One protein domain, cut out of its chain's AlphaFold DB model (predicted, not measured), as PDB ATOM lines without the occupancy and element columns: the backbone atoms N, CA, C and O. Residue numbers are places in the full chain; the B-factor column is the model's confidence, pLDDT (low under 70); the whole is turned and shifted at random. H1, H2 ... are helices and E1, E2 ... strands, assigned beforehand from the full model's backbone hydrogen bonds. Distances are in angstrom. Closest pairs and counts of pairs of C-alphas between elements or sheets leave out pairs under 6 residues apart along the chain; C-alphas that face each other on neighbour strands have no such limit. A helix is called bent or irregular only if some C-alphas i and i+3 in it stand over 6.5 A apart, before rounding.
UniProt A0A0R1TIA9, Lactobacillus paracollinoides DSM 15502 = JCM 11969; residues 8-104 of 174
ATOM      1  N   ALA A   8      52.340  20.749 -43.842       85.50
ATOM      2  CA  ALA A   8      52.253  19.516 -44.628       85.50
ATOM      3  C   ALA A   8      52.726  18.274 -43.844       85.50
ATOM      4  O   ALA A   8      52.182  17.192 -44.031       85.50
ATOM      5  N   VAL A   9      53.710  18.434 -42.951       88.44
ATOM      6  CA  VAL A   9      54.182  17.367 -42.054       88.44
ATOM      7  C   VAL A   9      53.191  17.180 -40.910       88.44
ATOM      8  O   VAL A   9      52.683  16.080 -40.721       88.44
ATOM      9  N   VAL A  10      52.825  18.275 -40.232       90.00
ATOM     10  CA  VAL A  10      51.852  18.272 -39.123       90.00
ATOM     11  C   VAL A  10      50.521  17.643 -39.543       90.00
ATOM     12  O   VAL A  10      49.940  16.862 -38.801       90.00
ATOM     13  N   THR A  11      50.053  17.920 -40.760       89.94
ATOM     14  CA  THR A  11      48.801  17.368 -41.296       89.94
ATOM     15  C   THR A  11      48.865  15.846 -41.422       89.94
ATOM     16  O   THR A  11      47.884  15.177 -41.109       89.94
ATOM     17  N   ASN A  12      50.006  15.279 -41.831       90.31
ATOM     18  CA  ASN A  12      50.169  13.824 -41.915       90.31
ATOM     19  C   ASN A  12      50.117  13.175 -40.528       90.31
ATOM     20  O   ASN A  12      49.457  12.149 -40.360       90.31
ATOM     21  N   ASP A  13      50.750  13.798 -39.534       90.44
ATOM     22  CA  ASP A  13      50.718  13.322 -38.148       90.44
ATOM     23  C   ASP A  13      49.300  13.406 -37.565       90.44
ATOM     24  O   ASP A  13      48.826  12.461 -36.934       90.44
ATOM     25  N   VAL A  14      48.576  14.496 -37.844       91.00
ATOM     26  CA  VAL A  14      47.170  14.676 -37.449       91.00
ATOM     27  C   VAL A  14      46.278  13.603 -38.083       91.00
ATOM     28  O   VAL A  14      45.455  13.005 -37.388       91.00
ATOM     29  N   ILE A  15      46.463  13.307 -39.375       90.44
ATOM     30  CA  ILE A  15      45.746  12.222 -40.066       90.44
ATOM     31  C   ILE A  15      46.032  10.875 -39.389       90.44
ATOM     32  O   ILE A  15      45.103  10.105 -39.137       90.44
ATOM     33  N   ALA A  16      47.296  10.591 -39.066       91.06
ATOM     34  CA  ALA A  16      47.688   9.349 -38.404       91.06
ATOM     35  C   ALA A  16      47.093   9.227 -36.988       91.06
ATOM     36  O   ALA A  16      46.648   8.145 -36.597       91.06
ATOM     37  N   ALA A  17      47.021  10.339 -36.250       87.62
ATOM     38  CA  ALA A  17      46.421  10.428 -34.920       87.62
ATOM     39  C   ALA A  17      44.878  10.377 -34.928       87.62
ATOM     40  O   ALA A  17      44.269  10.206 -33.870       87.62
ATOM     41  N   LYS A  18      44.244  10.478 -36.108       83.06
ATOM     42  CA  LYS A  18      42.791  10.497 -36.378       83.06
ATOM     43  C   LYS A  18      42.048  11.713 -35.819       83.06
ATOM     44  O   LYS A  18      41.387  12.409 -36.578       83.06
ATOM     45  N   THR A  19      42.148  11.957 -34.517       81.75
ATOM     46  CA  THR A  19      41.474  13.059 -33.809       81.75
ATOM     47  C   THR A  19      42.355  13.546 -32.661       81.75
ATOM     48  O   THR A  19      42.067  13.255 -31.497       81.75
ATOM     49  N   PRO A  20      43.475  14.226 -32.961       92.62
ATOM     50  CA  PRO A  20      44.280  14.855 -31.927       92.62
ATOM     51  C   PRO A  20      43.545  16.052 -31.317       92.62
ATOM     52  O   PRO A  20      42.675  16.670 -31.939       92.62
ATOM     53  N   TRP A  21      43.940  16.388 -30.093       95.19
ATOM     54  CA  TRP A  21      43.439  17.541 -29.361       95.19
ATOM     55  C   TRP A  21      44.490  18.652 -29.346       95.19
ATOM     56  O   TRP A  21      45.658  18.389 -29.070       95.19
ATOM     57  N   LEU A  22      44.068  19.888 -29.596       94.94
ATOM     58  CA  LEU A  22      44.829  21.094 -29.278       94.94
ATOM     59  C   LEU A  22      44.428  21.570 -27.883       94.94
ATOM     60  O   LEU A  22      43.234  21.703 -27.629       94.94
ATOM     61  N   ILE A  23      45.397  21.853 -27.014       96.44
ATOM     62  CA  ILE A  23      45.159  22.356 -25.655       96.44
ATOM     63  C   ILE A  23      45.588  23.821 -25.570       96.44
ATOM     64  O   ILE A  23      46.683  24.170 -26.006       96.44
ATOM     65  N   LEU A  24      44.726  24.664 -25.002       96.25
ATOM     66  CA  LEU A  24      44.947  26.093 -24.786       96.25
ATOM     67  C   LEU A  24      44.639  26.466 -23.334       96.25
ATOM     68  O   LEU A  24      43.755  25.883 -22.703       96.25
ATOM     69  N   ASP A  25      45.332  27.480 -22.830       96.50
ATOM     70  CA  ASP A  25      45.016  28.146 -21.568       96.50
ATOM     71  C   ASP A  25      44.331  29.504 -21.813       96.50
ATOM     72  O   ASP A  25      44.224  29.965 -22.951       96.50
ATOM     73  N   THR A  26      43.869  30.172 -20.756       96.25
ATOM     74  CA  THR A  26      43.156  31.464 -20.830       96.25
ATOM     75  C   THR A  26      44.066  32.689 -20.752       96.25
ATOM     76  O   THR A  26      43.715  33.735 -20.193       96.25
ATOM     77  N   THR A  27      45.263  32.599 -21.323       95.94
ATOM     78  CA  THR A  27      46.092  33.784 -21.574       95.94
ATOM     79  C   THR A  27      45.374  34.801 -22.468       95.94
ATOM     80  O   THR A  27      44.452  34.480 -23.218       95.94
ATOM     81  N   LYS A  28      45.776  36.076 -22.369       94.75
ATOM     82  CA  LYS A  28      45.139  37.169 -23.131       94.75
ATOM     83  C   LYS A  28      45.347  36.989 -24.638       94.75
ATOM     84  O   LYS A  28      44.502  37.393 -25.424       94.75
ATOM     85  N   GLU A  29      46.453  36.355 -25.013       93.31
ATOM     86  CA  GLU A  29      46.825  35.992 -26.375       93.31
ATOM     87  C   GLU A  29      45.821  35.007 -26.998       93.31
ATOM     88  O   GLU A  29      45.588  35.054 -28.203       93.31
ATOM     89  N   ASN A  30      45.168  34.177 -26.178       94.81
ATOM     90  CA  ASN A  30      44.191  33.183 -26.620       94.81
ATOM     91  C   ASN A  30      42.738  33.685 -26.581       94.81
ATOM     92  O   ASN A  30      41.833  32.929 -26.931       94.81
ATOM     93  N   ALA A  31      42.480  34.932 -26.166       94.44
ATOM     94  CA  ALA A  31      41.125  35.421 -25.898       94.44
ATOM     95  C   ALA A  31      40.184  35.313 -27.115       94.44
ATOM     96  O   ALA A  31      39.077  34.788 -26.985       94.44
ATOM     97  N   ASP A  32      40.641  35.741 -28.294       95.44
ATOM     98  CA  ASP A  32      39.837  35.707 -29.524       95.44
ATOM     99  C   ASP A  32      39.554  34.269 -29.981       95.44
ATOM    100  O   ASP A  32      38.445  33.945 -30.414       95.44
ATOM    101  N   ILE A  33      40.548  33.384 -29.842       93.38
ATOM    102  CA  ILE A  33      40.407  31.964 -30.172       93.38
ATOM    103  C   ILE A  33      39.391  31.325 -29.222       93.38
ATOM    104  O   ILE A  33      38.446  30.691 -29.682       93.38
ATOM    105  N   ILE A  34      39.523  31.537 -27.911       94.31
ATOM    106  CA  ILE A  34      38.593  31.005 -26.906       94.31
ATOM    107  C   ILE A  34      37.160  31.466 -27.180       94.31
ATOM    108  O   ILE A  34      36.237  30.657 -27.088       94.31
ATOM    109  N   GLU A  35      36.958  32.733 -27.542       94.25
ATOM    110  CA  GLU A  35      35.624  33.234 -27.869       94.25
ATOM    111  C   GLU A  35      35.016  32.493 -29.067       94.25
ATOM    112  O   GLU A  35      33.876  32.032 -28.988       94.25
ATOM    113  N   ALA A  36      35.787  32.284 -30.139       91.50
ATOM    114  CA  ALA A  36      35.332  31.520 -31.302       91.50
ATOM    115  C   ALA A  36      34.992  30.056 -30.952       91.50
ATOM    116  O   ALA A  36      34.014  29.491 -31.456       91.50
ATOM    117  N   LEU A  37      35.765  29.450 -30.047       90.31
ATOM    118  CA  LEU A  37      35.620  28.052 -29.637       90.31
ATOM    119  C   LEU A  37      34.378  27.771 -28.790       90.31
ATOM    120  O   LEU A  37      33.908  26.632 -28.774       90.31
ATOM    121  N   LYS A  38      33.793  28.777 -28.128       88.38
ATOM    122  CA  LYS A  38      32.573  28.591 -27.318       88.38
ATOM    123  C   LYS A  38      31.420  27.968 -28.108       88.38
ATOM    124  O   LYS A  38      30.601  27.252 -27.535       88.38
ATOM    125  N   THR A  39      31.382  28.183 -29.422       88.12
ATOM    126  CA  THR A  39      30.391  27.578 -30.326       88.12
ATOM    127  C   THR A  39      30.465  26.044 -30.377       88.12
ATOM    128  O   THR A  39      29.438  25.394 -30.559       88.12
ATOM    129  N   GLY A  40      31.647  25.456 -30.157       85.50
ATOM    130  CA  GLY A  40      31.888  24.009 -30.172       85.50
ATOM    131  C   GLY A  40      31.666  23.296 -28.833       85.50
ATOM    132  O   GLY A  40      31.774  22.072 -28.772       85.50
ATOM    133  N   LEU A  41      31.336  24.028 -27.758       87.88
ATOM    134  CA  LEU A  41      31.103  23.433 -26.433       87.88
ATOM    135  C   LEU A  41      29.877  22.511 -26.429       87.88
ATOM    136  O   LEU A  41      29.900  21.440 -25.830       87.88
ATOM    137  N   ALA A  42      28.805  22.903 -27.124       88.19
ATOM    138  CA  ALA A  42      27.557  22.139 -27.148       88.19
ATOM    139  C   ALA A  42      27.679  20.793 -27.887       88.19
ATOM    140  O   ALA A  42      26.918  19.872 -27.601       88.19
ATOM    141  N   SER A  43      28.618  20.673 -28.832       90.31
ATOM    142  CA  SER A  43      28.845  19.451 -29.614       90.31
ATOM    143  C   SER A  43      29.888  18.511 -29.001       90.31
ATOM    144  O   SER A  43      30.015  17.378 -29.461       90.31
ATOM    145  N   GLY A  44      30.645  18.954 -27.989       90.19
ATOM    146  CA  GLY A  44      31.797  18.211 -27.464       90.19
ATOM    147  C   GLY A  44      33.005  18.192 -28.413       90.19
ATOM    148  O   GLY A  44      33.911  17.372 -28.252       90.19
ATOM    149  N   GLU A  45      33.018  19.076 -29.415       93.62
ATOM    150  CA  GLU A  45      34.211  19.366 -30.229       93.62
ATOM    151  C   GLU A  45      35.218  20.222 -29.450       93.62
ATOM    152  O   GLU A  45      36.417  20.197 -29.734       93.62
ATOM    153  N   VAL A  46      34.723  20.937 -28.437       96.75
ATOM    154  CA  VAL A  46      35.505  21.682 -27.454       96.75
ATOM    155  C   VAL A  46      35.101  21.219 -26.061       96.75
ATOM    156  O   VAL A  46      33.913  21.113 -25.758       96.75
ATOM    157  N   VAL A  47      36.088  20.965 -25.209       97.12
ATOM    158  CA  VAL A  47      35.899  20.628 -23.793       97.12
ATOM    159  C   VAL A  47      36.715  21.569 -22.916       97.12
ATOM    160  O   VAL A  47      37.717  22.125 -23.370       97.12
ATOM    161  N   VAL A  48      36.276  21.784 -21.674       97.31
ATOM    162  CA  VAL A  48      36.849  22.809 -20.788       97.31
ATOM    163  C   VAL A  48      36.902  22.330 -19.343       97.31
ATOM    164  O   VAL A  48      35.923  21.792 -18.833       97.31
ATOM    165  N   ALA A  49      38.028  22.529 -18.660       97.81
ATOM    166  CA  ALA A  49      38.181  22.152 -17.255       97.81
ATOM    167  C   ALA A  49      39.196  23.034 -16.518       97.81
ATOM    168  O   ALA A  49      40.128  23.562 -17.118       97.81
ATOM    169  N   ASP A  50      39.075  23.119 -15.194       98.12
ATOM    170  CA  ASP A  50      39.988  23.901 -14.347       98.12
ATOM    171  C   ASP A  50      41.296  23.161 -14.006       98.12
ATOM    172  O   ASP A  50      42.157  23.691 -13.311       98.12
ATOM    173  N   ASN A  51      41.461  21.917 -14.461       97.81
ATOM    174  CA  ASN A  51      42.683  21.136 -14.288       97.81
ATOM    175  C   ASN A  51      42.825  20.072 -15.391       97.81
ATOM    176  O   ASN A  51      41.833  19.635 -15.973       97.81
ATOM    177  N   PHE A  52      44.057  19.626 -15.655       98.06
ATOM    178  CA  PHE A  52      44.338  18.652 -16.717       98.06
ATOM    179  C   PHE A  52      43.720  17.272 -16.480       98.06
ATOM    180  O   PHE A  52      43.356  16.601 -17.440       98.06
ATOM    181  N   HIS A  53      43.553  16.854 -15.226       97.50
ATOM    182  CA  HIS A  53      42.964  15.554 -14.916       97.50
ATOM    183  C   HIS A  53      41.478  15.505 -15.316       97.50
ATOM    184  O   HIS A  53      41.023  14.553 -15.949       97.50
ATOM    185  N   ASP A  54      40.711  16.552 -15.011       97.94
ATOM    186  CA  ASP A  54      39.312  16.656 -15.427       97.94
ATOM    187  C   ASP A  54      39.166  17.003 -16.913       97.94
ATOM    188  O   ASP A  54      38.218  16.540 -17.551       97.94
ATOM    189  N   LEU A  55      40.129  17.730 -17.495       98.12
ATOM    190  CA  LEU A  55      40.195  17.942 -18.943       98.12
ATOM    191  C   LEU A  55      40.343  16.601 -19.677       98.12
ATOM    192  O   LEU A  55      39.583  16.318 -20.601       98.12
ATOM    193  N   ALA A  56      41.247  15.736 -19.210       97.75
ATOM    194  CA  ALA A  56      41.484  14.418 -19.790       97.75
ATOM    195  C   ALA A  56      40.233  13.533 -19.786       97.75
ATOM    196  O   ALA A  56      39.947  12.859 -20.777       97.75
ATOM    197  N   LYS A  57      39.451  13.566 -18.697       97.00
ATOM    198  CA  LYS A  57      38.171  12.846 -18.620       97.00
ATOM    199  C   LYS A  57      37.203  13.308 -19.704       97.00
ATOM    200  O   LYS A  57      36.566  12.470 -20.337       97.00
ATOM    201  N   GLN A  58      37.102  14.618 -19.936       96.56
ATOM    202  CA  GLN A  58      36.234  15.159 -20.986       96.56
ATOM    203  C   GLN A  58      36.757  14.832 -22.391       96.56
ATOM    204  O   GLN A  58      35.969  14.504 -23.276       96.56
ATOM    205  N   MET A  59      38.080  14.843 -22.576       96.44
ATOM    206  CA  MET A  59      38.752  14.413 -23.809       96.44
ATOM    207  C   MET A  59      38.660  12.898 -24.057       96.44
ATOM    208  O   MET A  59      38.937  12.450 -25.169       96.44
ATOM    209  N   GLN A  60      38.282  12.116 -23.038       95.31
ATOM    210  CA  GLN A  60      38.268  10.648 -23.034       95.31
ATOM    211  C   GLN A  60      39.659  10.034 -23.272       95.31
ATOM    212  O   GLN A  60      39.808   9.045 -23.989       95.31
ATOM    213  N   VAL A  61      40.686  10.618 -22.648       95.50
ATOM    214  CA  VAL A  61      42.071  10.120 -22.656       95.50
ATOM    215  C   VAL A  61      42.523   9.754 -21.234       95.50
ATOM    216  O   VAL A  61      41.905  10.207 -20.267       95.50
ATOM    217  N   PRO A  62      43.577   8.933 -21.056       97.56
ATOM    218  CA  PRO A  62      44.072   8.591 -19.724       97.56
ATOM    219  C   PRO A  62      44.523   9.841 -18.953       97.56
ATOM    220  O   PRO A  62      45.398  10.576 -19.412       97.56
ATOM    221  N   ALA A  63      43.921  10.078 -17.784       97.19
ATOM    222  CA  ALA A  63      44.113  11.317 -17.034       97.19
ATOM    223  C   ALA A  63      45.540  11.497 -16.519       97.19
ATOM    224  O   ALA A  63      46.122  12.558 -16.727       97.19
ATOM    225  N   ASP A  64      46.121  10.441 -15.950       96.94
ATOM    226  CA  ASP A  64      47.495  10.475 -15.438       96.94
ATOM    227  C   ASP A  64      48.498  10.785 -16.558       96.94
ATOM    228  O   ASP A  64      49.360  11.642 -16.398       96.94
ATOM    229  N   VAL A  65      48.309  10.186 -17.740       97.00
ATOM    230  CA  VAL A  65      49.182  10.408 -18.905       97.00
ATOM    231  C   VAL A  65      49.108  11.854 -19.390       97.00
ATOM    232  O   VAL A  65      50.144  12.451 -19.689       97.00
ATOM    233  N   LEU A  66      47.907  12.444 -19.473       97.38
ATOM    234  CA  LEU A  66      47.780  13.846 -19.878       97.38
ATOM    235  C   LEU A  66      48.393  14.781 -18.831       97.38
ATOM    236  O   LEU A  66      49.119  15.702 -19.193       97.38
ATOM    237  N   SER A  67      48.114  14.548 -17.548       96.31
ATOM    238  CA  SER A  67      48.678  15.343 -16.459       96.31
ATOM    239  C   SER A  67      50.205  15.304 -16.462       96.31
ATOM    240  O   SER A  67      50.822  16.365 -16.441       96.31
ATOM    241  N   GLU A  68      50.817  14.123 -16.581       96.88
ATOM    242  CA  GLU A  68      52.273  13.971 -16.700       96.88
ATOM    243  C   GLU A  68      52.826  14.684 -17.940       96.88
ATOM    244  O   GLU A  68      53.821  15.404 -17.847       96.88
ATOM    245  N   THR A  69      52.151  14.548 -19.088       96.25
ATOM    246  CA  THR A  69      52.543  15.216 -20.339       96.25
ATOM    247  C   THR A  69      52.560  16.733 -20.171       96.25
ATOM    248  O   THR A  69      53.547  17.379 -20.519       96.25
ATOM    249  N   MET A  70      51.500  17.309 -19.600       97.12
ATOM    250  CA  MET A  70      51.397  18.757 -19.409       97.12
ATOM    251  C   MET A  70      52.364  19.274 -18.341       97.12
ATOM    252  O   MET A  70      52.935  20.347 -18.517       97.12
ATOM    253  N   THR A  71      52.608  18.512 -17.271       96.00
ATOM    254  CA  THR A  71      53.649  18.841 -16.285       96.00
ATOM    255  C   THR A  71      55.030  18.876 -16.934       96.00
ATOM    256  O   THR A  71      55.754  19.854 -16.758       96.00
ATOM    257  N   SER A  72      55.379  17.856 -17.724       95.88
ATOM    258  CA  SER A  72      56.663  17.800 -18.426       95.88
ATOM    259  C   SER A  72      56.807  18.926 -19.452       95.88
ATOM    260  O   SER A  72      57.872  19.532 -19.536       95.88
ATOM    261  N   TYR A  73      55.752  19.219 -20.221       96.69
ATOM    262  CA  TYR A  73      55.756  20.306 -21.203       96.69
ATOM    263  C   TYR A  73      55.938  21.670 -20.530       96.69
ATOM    264  O   TYR A  73      56.802  22.439 -20.939       96.69
ATOM    265  N   ASN A  74      55.179  21.964 -19.468       97.06
ATOM    266  CA  ASN A  74      55.282  23.245 -18.763       97.06
ATOM    267  C   ASN A  74      56.652  23.421 -18.102       97.06
ATOM    268  O   ASN A  74      57.222  24.507 -18.179       97.06
ATOM    269  N   GLN A  75      57.217  22.365 -17.503       96.56
ATOM    270  CA  GLN A  75      58.587  22.411 -16.987       96.56
ATOM    271  C   GLN A  75      59.587  22.732 -18.107       96.56
ATOM    272  O   GLN A  75      60.397  23.646 -17.960       96.56
ATOM    273  N   GLY A  76      59.484  22.034 -19.240       96.38
ATOM    274  CA  GLY A  76      60.304  22.305 -20.415       96.38
ATOM    275  C   GLY A  76      60.169  23.747 -20.912       96.38
ATOM    276  O   GLY A  76      61.171  24.404 -21.185       96.38
ATOM    277  N   ALA A  77      58.952  24.291 -20.944       96.50
ATOM    278  CA  ALA A  77      58.695  25.675 -21.332       96.50
ATOM    279  C   ALA A  77      59.391  26.693 -20.414       96.50
ATOM    280  O   ALA A  77      60.013  27.633 -20.905       96.50
ATOM    281  N   HIS A  78      59.359  26.486 -19.093       96.38
ATOM    282  CA  HIS A  78      60.082  27.343 -18.140       96.38
ATOM    283  C   HIS A  78      61.605  27.259 -18.305       96.38
ATOM    284  O   HIS A  78      62.309  28.245 -18.089       96.38
ATOM    285  N   GLU A  79      62.117  26.094 -18.699       95.62
ATOM    286  CA  GLU A  79      63.543  25.850 -18.940       95.62
ATOM    287  C   GLU A  79      63.995  26.252 -20.358       95.62
ATOM    288  O   GLU A  79      65.189  26.222 -20.659       95.62
ATOM    289  N   GLY A  80      63.064  26.644 -21.236       94.38
ATOM    290  CA  GLY A  80      63.340  26.916 -22.648       94.38
ATOM    291  C   GLY A  80      63.761  25.665 -23.429       94.38
ATOM    292  O   GLY A  80      64.525  25.764 -24.386       94.38
ATOM    293  N   HIS A  81      63.303  24.485 -23.011       94.50
ATOM    294  CA  HIS A  81      63.621  23.201 -23.619       94.50
ATOM    295  C   HIS A  81      62.351  22.419 -23.956       94.50
ATOM    296  O   HIS A  81      61.585  22.042 -23.075       94.50
ATOM    297  N   ASP A  82      62.164  22.096 -25.233       94.19
ATOM    298  CA  ASP A  82      61.133  21.161 -25.670       94.19
ATOM    299  C   ASP A  82      61.765  19.865 -26.192       94.19
ATOM    300  O   ASP A  82      62.617  19.872 -27.084       94.19
ATOM    301  N   THR A  83      61.303  18.732 -25.663       91.88
ATOM    302  CA  THR A  83      61.790  17.395 -26.044       91.88
ATOM    303  C   THR A  83      61.494  17.029 -27.499       91.88
ATOM    304  O   THR A  83      62.171  16.166 -28.060       91.88
ATOM    305  N   MET A  84      60.508  17.681 -28.127       92.12
ATOM    306  CA  MET A  84      60.165  17.490 -29.539       92.12
ATOM    307  C   MET A  84      60.956  18.436 -30.462       92.12
ATOM    308  O   MET A  84      60.830  18.342 -31.684       92.12
ATOM    309  N   GLY A  85      61.813  19.303 -29.909       93.38
ATOM    310  CA  GLY A  85      62.679  20.215 -30.655       93.38
ATOM    311  C   GLY A  85      61.987  21.490 -31.141       93.38
ATOM    312  O   GLY A  85      62.427  22.064 -32.140       93.38
ATOM    313  N   LYS A  86      60.896  21.912 -30.495       94.25
ATOM    314  CA  LYS A  86      60.248  23.207 -30.736       94.25
ATOM    315  C   LYS A  86      61.165  24.357 -30.326       94.25
ATOM    316  O   LYS A  86      61.845  24.283 -29.301       94.25
ATOM    317  N   ASP A  87      61.195  25.410 -31.139       94.12
ATOM    318  CA  ASP A  87      62.002  26.591 -30.846       94.12
ATOM    319  C   ASP A  87      61.531  27.232 -29.520       94.12
ATOM    320  O   ASP A  87      60.321  27.439 -29.355       94.12
ATOM    321  N   PRO A  88      62.447  27.541 -28.577       93.69
ATOM    322  CA  PRO A  88      62.106  28.109 -27.273       93.69
ATOM    323  C   PRO A  88      61.243  29.374 -27.332       93.69
ATOM    324  O   PRO A  88      60.457  29.599 -26.417       93.69
ATOM    325  N   GLU A  89      61.328  30.176 -28.404       93.00
ATOM    326  CA  GLU A  89      60.462  31.350 -28.604       93.00
ATOM    327  C   GLU A  89      58.965  30.977 -28.629       93.00
ATOM    328  O   GLU A  89      58.114  31.766 -28.221       93.00
ATOM    329  N   TYR A  90      58.637  29.757 -29.065       91.19
ATOM    330  CA  TYR A  90      57.267  29.258 -29.220       91.19
ATOM    331  C   TYR A  90      56.891  28.205 -28.168       91.19
ATOM    332  O   TYR A  90      55.782  27.656 -28.205       91.19
ATOM    333  N   THR A  91      57.791  27.907 -27.233       93.44
ATOM    334  CA  THR A  91      57.567  26.963 -26.133       93.44
ATOM    335  C   THR A  91      57.115  27.742 -24.903       93.44
ATOM    336  O   THR A  91      57.897  28.057 -24.012       93.44
ATOM    337  N   VAL A  92      55.828  28.093 -24.882       93.62
ATOM    338  CA  VAL A  92      55.203  28.862 -23.795       93.62
ATOM    339  C   VAL A  92      54.446  27.943 -22.829       93.62
ATOM    340  O   VAL A  92      53.815  26.986 -23.295       93.62
ATOM    341  N   PRO A  93      54.485  28.209 -21.509       95.88
ATOM    342  CA  PRO A  93      53.763  27.408 -20.524       95.88
ATOM    343  C   PRO A  93      52.244  27.585 -20.664       95.88
ATOM    344  O   PRO A  93      51.756  28.677 -20.953       95.88
ATOM    345  N   VAL A  94      51.503  26.501 -20.435       96.81
ATOM    346  CA  VAL A  94      50.033  26.425 -20.483       96.81
ATOM    347  C   VAL A  94      49.541  26.247 -19.049       96.81
ATOM    348  O   VAL A  94      49.514  25.132 -18.529       96.81
ATOM    349  N   GLU A  95      49.209  27.346 -18.369       96.19
ATOM    350  CA  GLU A  95      49.007  27.343 -16.903       96.19
ATOM    351  C   GLU A  95      47.791  28.157 -16.436       96.19
ATOM    352  O   GLU A  95      47.397  28.084 -15.267       96.19
ATOM    353  N   ARG A  96      47.168  28.945 -17.321       97.06
ATOM    354  CA  ARG A  96      46.008  29.770 -16.960       97.06
ATOM    355  C   ARG A  96      44.686  29.032 -17.141       97.06
ATOM    356  O   ARG A  96      44.225  28.783 -18.249       97.06
ATOM    357  N   VAL A  97      44.034  28.740 -16.025       96.94
ATOM    358  CA  VAL A  97      42.719  28.090 -16.004       96.94
ATOM    359  C   VAL A  97      41.581  29.041 -16.419       96.94
ATOM    360  O   VAL A  97      41.683  30.254 -16.208       96.94
ATOM    361  N   PRO A  98      40.459  28.526 -16.952       97.00
ATOM    362  CA  PRO A  98      40.246  27.137 -17.373       97.00
ATOM    363  C   PRO A  98      41.043  26.742 -18.629       97.00
ATOM    364  O   PRO A  98      41.283  27.553 -19.517       97.00
ATOM    365  N   TYR A  99      41.403  25.467 -18.733       97.81
ATOM    366  CA  TYR A  99      42.006  24.897 -19.936       97.81
ATOM    367  C   TYR A  99      40.927  24.495 -20.937       97.81
ATOM    368  O   TYR A  99      39.911  23.917 -20.552       97.81
ATOM    369  N   TYR A 100      41.181  24.744 -22.218       97.75
ATOM    370  CA  TYR A 100      40.341  24.313 -23.332       97.75
ATOM    371  C   TYR A 100      41.068  23.237 -24.130       97.75
ATOM    372  O   TYR A 100      42.254  23.382 -24.413       97.75
ATOM    373  N   ALA A 101      40.356  22.188 -24.537       97.25
ATOM    374  CA  ALA A 101      40.842  21.227 -25.518       97.25
ATOM    375  C   ALA A 101      39.892  21.162 -26.716       97.25
ATOM    376  O   ALA A 101      38.674  21.101 -26.541       97.25
ATOM    377  N   ILE A 102      40.444  21.182 -27.929       95.75
ATOM    378  CA  ILE A 102      39.688  21.244 -29.188       95.75
ATOM    379  C   ILE A 102      40.125  20.114 -30.103       95.75
ATOM    380  O   ILE A 102      41.325  19.922 -30.304       95.75
ATOM    381  N   LYS A 103      39.177  19.387 -30.693       93.88
ATOM    382  CA  LYS A 103      39.511  18.383 -31.709       93.88
ATOM    383  C   LYS A 103      39.972  19.058 -32.993       93.88
ATOM    384  O   LYS A 103      39.308  19.956 -33.511       93.88
ATOM    385  N   ILE A 104      41.098  18.598 -33.525       92.12
ATOM    386  CA  ILE A 104      41.662  19.103 -34.775       92.12
ATOM    387  C   ILE A 104      41.431  18.089 -35.886       92.12
ATOM    388  O   ILE A 104      41.733  16.903 -35.741       92.12
TER     389      ILE A 104
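Overview. This is residues 8 to 104 of the 174 residues of a protein of Lactobacillus paracollinoides DSM 15502 = JCM 11969 (UniProt A0A0R1TIA9). A small three-stranded sheet makes the core, with H2 packed over one face and H3 over the other. H4, the longest helix, meets H3 with its first part and runs away to one side of the sheet, and the long link of residues 80 to 98 folds back from its far end to E3; H1 is set off from the sheet, away from the other helices. The printed part has 97 residues, with four named helices and three named strands in the order H1, E1, H2, E2, H3, H4, E3; the sheet runs E1, E3, E2, all antiparallel. The class is mixed, helices and strands, and the whole is compact, with a radius of gyration of the C-alphas of 13.5 A and spans of 37 by 30 by 29 A.

Arrangement. The inner strand is E3, residues 99 to 103, and the edge strands are E1, residues 21 to 24, and E2, residues 46 to 49. E1 and E3 are antiparallel at 152 degrees, with N 22 and O 102 within hydrogen-bond range at 2.8 A. E3 and E2 are antiparallel at 157 degrees, with N 99 and O 49 at 2.8 A. H2, residues 28 to 40, is on the sheet at a height of 9.5 A, over E1 and E3 and only just over E2, where 3 of its C-alphas fall; it runs slantwise to the strands, at 39 degrees to E1 on the local plane. The closest C-alphas of H2 and E2 are those of Gly 40 and Val 46, 5.1 A apart. H3, residues 52 to 59, is on the opposite face at a height of 7.8 A, over E3 and E2, and runs along the strands, at 24 degrees to E2 on the local plane. The closest C-alphas of H3 and E2 are those of Ala 49 and Leu 55, 5.0 A apart. These are three layers, with helices on both faces of the sheet. E1, H2 and E2 form a split strand-helix-strand unit, two strands running the same way with E3 between them; its crossover is right-handed. H4, residues 63 to 79, is not on the sheet and touches H3 with residues 63 to 70 alone, at a steep tilt of 53 degrees, opposite ways; their closest C-alphas, those of His 53 and Ala 63, are 4.9 A apart. H1, residues 8 to 17, is not on the sheet and is apart from H2, H3 and H4. Every O i to N i+4 pair is within hydrogen-bond range in H3 and H4, against 5 of 6 in H1 and 5 of 9 in H2.

Along the chain. E3 measures 13.7 A from C-alpha 99 to C-alpha 103, which lies at (39.511, 18.383, -31.709). H4 measures 24.3 A, from C-alpha 63 at (44.113, 11.317, -17.034). H2 measures 20.0 A and is irregular: C-alphas 29 and 32 are 7.7 A apart. H1 measures 14.5 A, from C-alpha 8 at (52.253, 19.516, -44.628).

Size, cuts and confidence. The two C-alphas farthest apart, those of Ala 42 and Glu 79, are 37.1 A apart. The printed part has no cut. The link from H4 to E3 is long, 19 residues; the other links are tight. The mean pLDDT of the printed part is 94.2, and no printed residue is under 70.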